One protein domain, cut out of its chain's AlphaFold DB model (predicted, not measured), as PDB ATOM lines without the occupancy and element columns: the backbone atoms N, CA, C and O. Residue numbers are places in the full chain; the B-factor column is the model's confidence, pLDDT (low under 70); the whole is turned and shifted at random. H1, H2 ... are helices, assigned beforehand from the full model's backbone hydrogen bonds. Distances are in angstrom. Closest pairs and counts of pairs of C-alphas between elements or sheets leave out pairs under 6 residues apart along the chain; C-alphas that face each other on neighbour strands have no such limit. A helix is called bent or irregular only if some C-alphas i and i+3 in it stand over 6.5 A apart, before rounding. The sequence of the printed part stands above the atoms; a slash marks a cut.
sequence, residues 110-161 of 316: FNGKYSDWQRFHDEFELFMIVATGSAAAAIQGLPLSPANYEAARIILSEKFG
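AT A GLANCE: This is residues 110 to 161 of the 316 residues of an uncharacterized protein of Trichinella papuae (UniProt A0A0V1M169). The longest helix, H3, is crossed steeply by the short helix H2, which packs on it, while H1 runs roughly antiparallel to H3 and comes near it where H1 begins and H3 ends. The three make a small, loosely joined group, with H1 touching neither of the other two helices. The printed part has 52 residues, with three named helices in the order H1, H2, H3 along the chain and no named strand; the class is all helix, with 33 residues in the named helices. The whole is compact, with a radius of gyration of the C-alphas of 10.0 A, and its rounded outline spans 27 by 22 by 17 A.

IN THESE COORDINATES: H3 is residues 146 to 160, 20.9 A from its first to its last C-alpha, beginning at C-alpha 146 at (156.969, 179.053, 24.451) and ending at C-alpha 160 at (166.691, 197.498, 26.001). It is irregular: C-alphas 147 and 150 are 7.2 A apart. H2 is residues 133 to 139, 10.4 A long. H1 is residues 114 to 124, 14.8 A long, and begins at C-alpha 114 at (163.359, 203.030, 26.339). It too is irregular, with C-alphas 115 and 118 7.4 A apart.

HOW THE PARTS SIT: H3 and H2 touch, with 7 pairs of C-alphas within 8 A. Their closest C-alphas are those of Ile 139 and Ala 152, 5.9 A apart. H2 runs opposite ways to H3 at a steep tilt of 56 degrees, and their centres are 10.9 A apart. H1 is close to H3 but not clearly touching, with 2 pairs of C-alphas within 8 A. The closest C-alphas of these two are those of Tyr 114 and Phe 160, 6.5 A apart. H1 and H3 run opposite ways at a shallow tilt of 24 degrees, with their centres 13.4 A apart. The lines of H1 and H3 are rough ones. H1 and H2, which follow each other in the chain, are apart. In H2 every O i to N i+4 pair is within hydrogen-bond range; in H1 5 of 7 are, and in H3 9 of 11.

THE WHOLE: The two C-alphas farthest apart are those of Ser 115 and Ala 147, 28.1 A. The first and last printed C-alphas, those of Phe 110 and Gly 161, are 13.3 A apart. The printed part has no cut. The links from H1 to H2, with 8 residues, and from H2 to H3, with 6, are both short. The mean pLDDT of the printed part is 70.9. It is under 70 in residues 121 to 132, of which 121 to 124 belong to H1, and in residues 144 to 146, of which 146 belongs to H3.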
ATOM      1  N   PHE A 110     154.735 196.859  21.994       71.94
ATOM      2  CA  PHE A 110     155.975 197.542  22.371       71.94
ATOM      3  C   PHE A 110     156.835 197.789  21.135       71.94
ATOM      4  O   PHE A 110     157.076 196.867  20.360       71.94
ATOM      5  N   ASN A 111     157.273 199.027  20.919       74.38
ATOM      6  CA  ASN A 111     157.988 199.448  19.706       74.38
ATOM      7  C   ASN A 111     159.509 199.613  19.904       74.38
ATOM      8  O   ASN A 111     160.208 199.920  18.935       74.38
ATOM      9  N   GLY A 112     160.020 199.405  21.123       70.19
ATOM     10  CA  GLY A 112     161.435 199.587  21.458       70.19
ATOM     11  C   GLY A 112     161.800 200.960  22.036       70.19
ATOM     12  O   GLY A 112     162.983 201.288  22.069       70.19
ATOM     13  N   LYS A 113     160.830 201.777  22.467       78.00
ATOM     14  CA  LYS A 113     161.108 203.009  23.224       78.00
ATOM     15  C   LYS A 113     161.611 202.686  24.633       78.00
ATOM     16  O   LYS A 113     160.930 201.985  25.377       78.00
ATOM     17  N   TYR A 114     162.761 203.245  25.015       75.06
ATOM     18  CA  TYR A 114     163.359 203.030  26.339       75.06
ATOM     19  C   TYR A 114     162.457 203.518  27.485       75.06
ATOM     20  O   TYR A 114     162.329 202.818  28.482       75.06
ATOM     21  N   SER A 115     161.754 204.644  27.317       72.69
ATOM     22  CA  SER A 115     160.825 205.195  28.323       72.69
ATOM     23  C   SER A 115     159.673 204.256  28.703       72.69
ATOM     24  O   SER A 115     159.153 204.332  29.811       72.69
ATOM     25  N   ASP A 116     159.270 203.374  27.784       78.38
ATOM     26  CA  ASP A 116     158.158 202.438  27.973       78.38
ATOM     27  C   ASP A 116     158.642 201.057  28.454       78.38
ATOM     28  O   ASP A 116     157.822 200.164  28.678       78.38
ATOM     29  N   TRP A 117     159.963 200.861  28.607       75.44
ATOM     30  CA  TRP A 117     160.565 199.566  28.930       75.44
ATOM     31  C   TRP A 117     160.073 199.009  30.261       75.44
ATOM     32  O   TRP A 117     159.716 197.840  30.313       75.44
ATOM     33  N   GLN A 118     160.009 199.828  31.313       72.06
ATOM     34  CA  GLN A 118     159.633 199.346  32.645       72.06
ATOM     35  C   GLN A 118     158.195 198.816  32.662       72.06
ATOM     36  O   GLN A 118     157.937 197.686  33.060       72.06
ATOM     37  N   ARG A 119     157.266 199.590  32.092       71.94
ATOM     38  CA  ARG A 119     155.877 199.165  31.906       71.94
ATOM     39  C   ARG A 119     155.774 197.907  31.042       71.94
ATOM     40  O   ARG A 119     154.946 197.047  31.321       71.94
ATOM     41  N   PHE A 120     156.573 197.812  29.977       70.69
ATOM     42  CA  PHE A 120     156.625 196.616  29.139       70.69
ATOM     43  C   PHE A 120     157.137 195.408  29.921       70.69
ATOM     44  O   PHE A 120     156.497 194.372  29.854       70.69
ATOM     45  N   HIS A 121     158.233 195.540  30.667       67.56
ATOM     46  CA  HIS A 121     158.840 194.481  31.469       67.56
ATOM     47  C   HIS A 121     157.859 193.931  32.512       67.56
ATOM     48  O   HIS A 121     157.686 192.718  32.604       67.56
ATOM     49  N   ASP A 122     157.156 194.816  33.219       64.44
ATOM     50  CA  ASP A 122     156.191 194.432  34.254       64.44
ATOM     51  C   ASP A 122     154.915 193.798  33.655       64.44
ATOM     52  O   ASP A 122     154.337 192.880  34.231       64.44
ATOM     53  N   GLU A 123     154.472 194.243  32.468       62.56
ATOM     54  CA  GLU A 123     153.336 193.636  31.752       62.56
ATOM     55  C   GLU A 123     153.733 192.359  30.963       62.56
ATOM     56  O   GLU A 123     152.862 191.540  30.652       62.56
ATOM     57  N   PHE A 124     155.023 192.157  30.654       55.47
ATOM     58  CA  PHE A 124     155.550 191.001  29.910       55.47
ATOM     59  C   PHE A 124     155.329 189.697  30.683       55.47
ATOM     60  O   PHE A 124     154.985 188.685  30.085       55.47
ATOM     61  N   GLU A 125     155.420 189.721  32.016       48.28
ATOM     62  CA  GLU A 125     155.155 188.539  32.848       48.28
ATOM     63  C   GLU A 125     153.689 188.077  32.823       48.28
ATOM     64  O   GLU A 125     153.422 186.908  33.102       48.28
ATOM     65  N   LEU A 126     152.736 188.946  32.450       43.25
ATOM     66  CA  LEU A 126     151.304 188.635  32.522       43.25
ATOM     67  C   LEU A 126     150.658 188.234  31.186       43.25
ATOM     68  O   LEU A 126     149.627 187.564  31.204       43.25
ATOM     69  N   PHE A 127     151.207 188.623  30.034       40.72
ATOM     70  CA  PHE A 127     150.654 188.285  28.716       40.72
ATOM     71  C   PHE A 127     151.765 188.227  27.662       40.72
ATOM     72  O   PHE A 127     152.663 189.061  27.663       40.72
ATOM     73  N   MET A 128     151.660 187.296  26.701       50.16
ATOM     74  CA  MET A 128     152.483 187.295  25.481       50.16
ATOM     75  C   MET A 128     152.276 188.604  24.697       50.16
ATOM     76  O   MET A 128     151.409 188.704  23.825       50.16
ATOM     77  N   ILE A 129     153.058 189.630  25.023       51.09
ATOM     78  CA  ILE A 129     153.055 190.912  24.327       51.09
ATOM     79  C   ILE A 129     153.801 190.752  23.002       51.09
ATOM     80  O   ILE A 129     154.915 190.236  22.935       51.09
ATOM     81  N   VAL A 130     153.187 191.241  21.924       60.31
ATOM     82  CA  VAL A 130     153.786 191.249  20.587       60.31
ATOM     83  C   VAL A 130     154.829 192.365  20.525       60.31
ATOM     84  O   VAL A 130     154.490 193.554  20.506       60.31
ATOM     85  N   ALA A 131     156.107 191.987  20.479       61.53
ATOM     86  CA  ALA A 131     157.185 192.912  20.153       61.53
ATOM     87  C   ALA A 131     156.971 193.470  18.735       61.53
ATOM     88  O   ALA A 131     156.603 192.749  17.808       61.53
ATOM     89  N   THR A 132     157.201 194.768  18.551       65.94
ATOM     90  CA  THR A 132     157.089 195.468  17.261       65.94
ATOM     91  C   THR A 132     158.312 196.354  17.024       65.94
ATOM     92  O   THR A 132     159.069 196.653  17.949       65.94
ATOM     93  N   GLY A 133     158.552 196.760  15.775       78.19
ATOM     94  CA  GLY A 133     159.659 197.660  15.434       78.19
ATOM     95  C   GLY A 133     161.037 197.092  15.801       78.19
ATOM     96  O   GLY A 133     161.365 195.963  15.442       78.19
ATOM     97  N   SER A 134     161.841 197.876  16.528       72.44
ATOM     98  CA  SER A 134     163.217 197.508  16.908       72.44
ATOM     99  C   SER A 134     163.274 196.294  17.847       72.44
ATOM    100  O   SER A 134     164.192 195.475  17.754       72.44
ATOM    101  N   ALA A 135     162.267 196.144  18.715       74.12
ATOM    102  CA  ALA A 135     162.146 194.996  19.606       74.12
ATOM    103  C   ALA A 135     161.847 193.708  18.821       74.12
ATOM    104  O   ALA A 135     162.490 192.691  19.056       74.12
ATOM    105  N   ALA A 136     160.960 193.765  17.819       74.88
ATOM    106  CA  ALA A 136     160.701 192.626  16.931       74.88
ATOM    107  C   ALA A 136     161.939 192.241  16.116       74.88
ATOM    108  O   ALA A 136     162.264 191.064  16.015       74.88
ATOM    109  N   ALA A 137     162.662 193.232  15.585       77.56
ATOM    110  CA  ALA A 137     163.906 192.999  14.856       77.56
ATOM    111  C   ALA A 137     164.981 192.330  15.733       77.56
ATOM    112  O   ALA A 137     165.787 191.555  15.229       77.56
ATOM    113  N   ALA A 138     164.992 192.599  17.045       78.00
ATOM    114  CA  ALA A 138     165.927 191.974  17.978       78.00
ATOM    115  C   ALA A 138     165.685 190.466  18.160       78.00
ATOM    116  O   ALA A 138     166.640 189.727  18.361       78.00
ATOM    117  N   ILE A 139     164.429 190.022  18.061       80.81
ATOM    118  CA  ILE A 139     164.025 188.625  18.287       80.81
ATOM    119  C   ILE A 139     163.566 187.919  17.003       80.81
ATOM    120  O   ILE A 139     163.061 186.805  17.059       80.81
ATOM    121  N   GLN A 140     163.757 188.537  15.831       78.12
ATOM    122  CA  GLN A 140     163.275 188.031  14.538       78.12
ATOM    123  C   GLN A 140     163.859 186.655  14.165       78.12
ATOM    124  O   GLN A 140     163.249 185.918  13.395       78.12
ATOM    125  N   GLY A 141     165.027 186.302  14.713       75.75
ATOM    126  CA  GLY A 141     165.658 184.991  14.530       75.75
ATOM    127  C   GLY A 141     165.123 183.888  15.449       75.75
ATOM    128  O   GLY A 141     165.491 182.731  15.261       75.75
ATOM    129  N   LEU A 142     164.275 184.216  16.429       78.19
ATOM    130  CA  LEU A 142     163.687 183.245  17.349       78.19
ATOM    131  C   LEU A 142     162.315 182.783  16.833       78.19
ATOM    132  O   LEU A 142     161.417 183.609  16.646       78.19
ATOM    133  N   PRO A 143     162.102 181.469  16.629       73.69
ATOM    134  CA  PRO A 143     160.774 180.932  16.359       73.69
ATOM    135  C   PRO A 143     159.803 181.287  17.491       73.69
ATOM    136  O   PRO A 143     160.149 181.133  18.663       73.69
ATOM    137  N   LEU A 144     158.581 181.703  17.141       66.44
ATOM    138  CA  LEU A 144     157.481 181.955  18.079       66.44
ATOM    139  C   LEU A 144     157.034 180.635  18.727       66.44
ATOM    140  O   LEU A 144     156.135 179.956  18.238       66.44
ATOM    141  N   SER A 145     157.708 180.267  19.811       63.53
ATOM    142  CA  SER A 145     157.444 179.080  20.619       63.53
ATOM    143  C   SER A 145     157.613 179.440  22.096       63.53
ATOM    144  O   SER A 145     158.543 180.189  22.414       63.53
ATOM    145  N   PRO A 146     156.789 178.890  23.008       62.34
ATOM    146  CA  PRO A 146     156.969 179.053  24.451       62.34
ATOM    147  C   PRO A 146     158.386 178.698  24.925       62.34
ATOM    148  O   PRO A 146     158.928 179.369  25.796       62.34
ATOM    149  N   ALA A 147     159.038 177.722  24.281       71.88
ATOM    150  CA  ALA A 147     160.408 177.313  24.601       71.88
ATOM    151  C   ALA A 147     161.463 178.408  24.339       71.88
ATOM    152  O   ALA A 147     162.524 178.407  24.953       71.88
ATOM    153  N   ASN A 148     161.170 179.358  23.444       74.19
ATOM    154  CA  ASN A 148     162.074 180.456  23.088       74.19
ATOM    155  C   ASN A 148     161.722 181.766  23.804       74.19
ATOM    156  O   ASN A 148     162.373 182.784  23.567       74.19
ATOM    157  N   TYR A 149     160.698 181.754  24.662       72.00
ATOM    158  CA  TYR A 149     160.244 182.934  25.386       72.00
ATOM    159  C   TYR A 149     161.339 183.495  26.294       72.00
ATOM    160  O   TYR A 149     161.621 184.691  26.249       72.00
ATOM    161  N   GLU A 150     162.014 182.624  27.041       75.75
ATOM    162  CA  GLU A 150     163.088 183.039  27.943       75.75
ATOM    163  C   GLU A 150     164.282 183.614  27.172       75.75
ATOM    164  O   GLU A 150     164.806 184.672  27.514       75.75
ATOM    165  N   ALA A 151     164.645 183.002  26.043       78.94
ATOM    166  CA  ALA A 151     165.680 183.538  25.162       78.94
ATOM    167  C   ALA A 151     165.299 184.923  24.602       78.94
ATOM    168  O   ALA A 151     166.132 185.829  24.565       78.94
ATOM    169  N   ALA A 152     164.037 185.121  24.206       79.25
ATOM    170  CA  ALA A 152     163.545 186.421  23.756       79.25
ATOM    171  C   ALA A 152     163.567 187.462  24.889       79.25
ATOM    172  O   ALA A 152     163.966 188.604  24.653       79.25
ATOM    173  N   ARG A 153     163.193 187.069  26.115       77.62
ATOM    174  CA  ARG A 153     163.237 187.913  27.319       77.62
ATOM    175  C   ARG A 153     164.657 188.394  27.601       77.62
ATOM    176  O   ARG A 153     164.861 189.595  27.766       77.62
ATOM    177  N   ILE A 154     165.630 187.481  27.593       80.44
ATOM    178  CA  ILE A 154     167.046 187.791  27.822       80.44
ATOM    179  C   ILE A 154     167.557 188.761  26.753       80.44
ATOM    180  O   ILE A 154     168.056 189.827  27.099       80.44
ATOM    181  N   ILE A 155     167.349 188.468  25.464       82.12
ATOM    182  CA  ILE A 155     167.813 189.334  24.363       82.12
ATOM    183  C   ILE A 155     167.197 190.736  24.452       82.12
ATOM    184  O   ILE A 155     167.881 191.741  24.232       82.12
ATOM    185  N   LEU A 156     165.901 190.833  24.762       82.44
ATOM    186  CA  LEU A 156     165.236 192.125  24.926       82.44
ATOM    187  C   LEU A 156     165.763 192.872  26.155       82.44
ATOM    188  O   LEU A 156     166.010 194.072  26.059       82.44
ATOM    189  N   SER A 157     165.989 192.179  27.270       80.31
ATOM    190  CA  SER A 157     166.546 192.765  28.490       80.31
ATOM    191  C   SER A 157     167.983 193.255  28.292       80.31
ATOM    192  O   SER A 157     168.304 194.390  28.630       80.31
ATOM    193  N   GLU A 158     168.841 192.482  27.630       82.06
ATOM    194  CA  GLU A 158     170.215 192.895  27.321       82.06
ATOM    195  C   GLU A 158     170.262 194.110  26.383       82.06
ATOM    196  O   GLU A 158     171.101 195.011  26.523       82.06
ATOM    197  N   LYS A 159     169.351 194.156  25.405       80.44
ATOM    198  CA  LYS A 159     169.333 195.210  24.386       80.44
ATOM    199  C   LYS A 159     168.653 196.495  24.865       80.44
ATOM    200  O   LYS A 159     169.133 197.588  24.543       80.44
ATOM    201  N   PHE A 160     167.559 196.379  25.616       77.44
ATOM    202  CA  PHE A 160     166.691 197.498  26.001       77.44
ATOM    203  C   PHE A 160     166.637 197.762  27.513       77.44
ATOM    204  O   PHE A 160     166.375 198.891  27.909       77.44
ATOM    205  N   GLY A 161     166.981 196.790  28.359       75.81
ATOM    206  CA  GLY A 161     167.029 196.913  29.823       75.81
ATOM    207  C   GLY A 161     168.281 197.600  30.373       75.81
ATOM    208  O   GLY A 161     168.629 197.436  31.541       75.81
TER     209      GLY A 161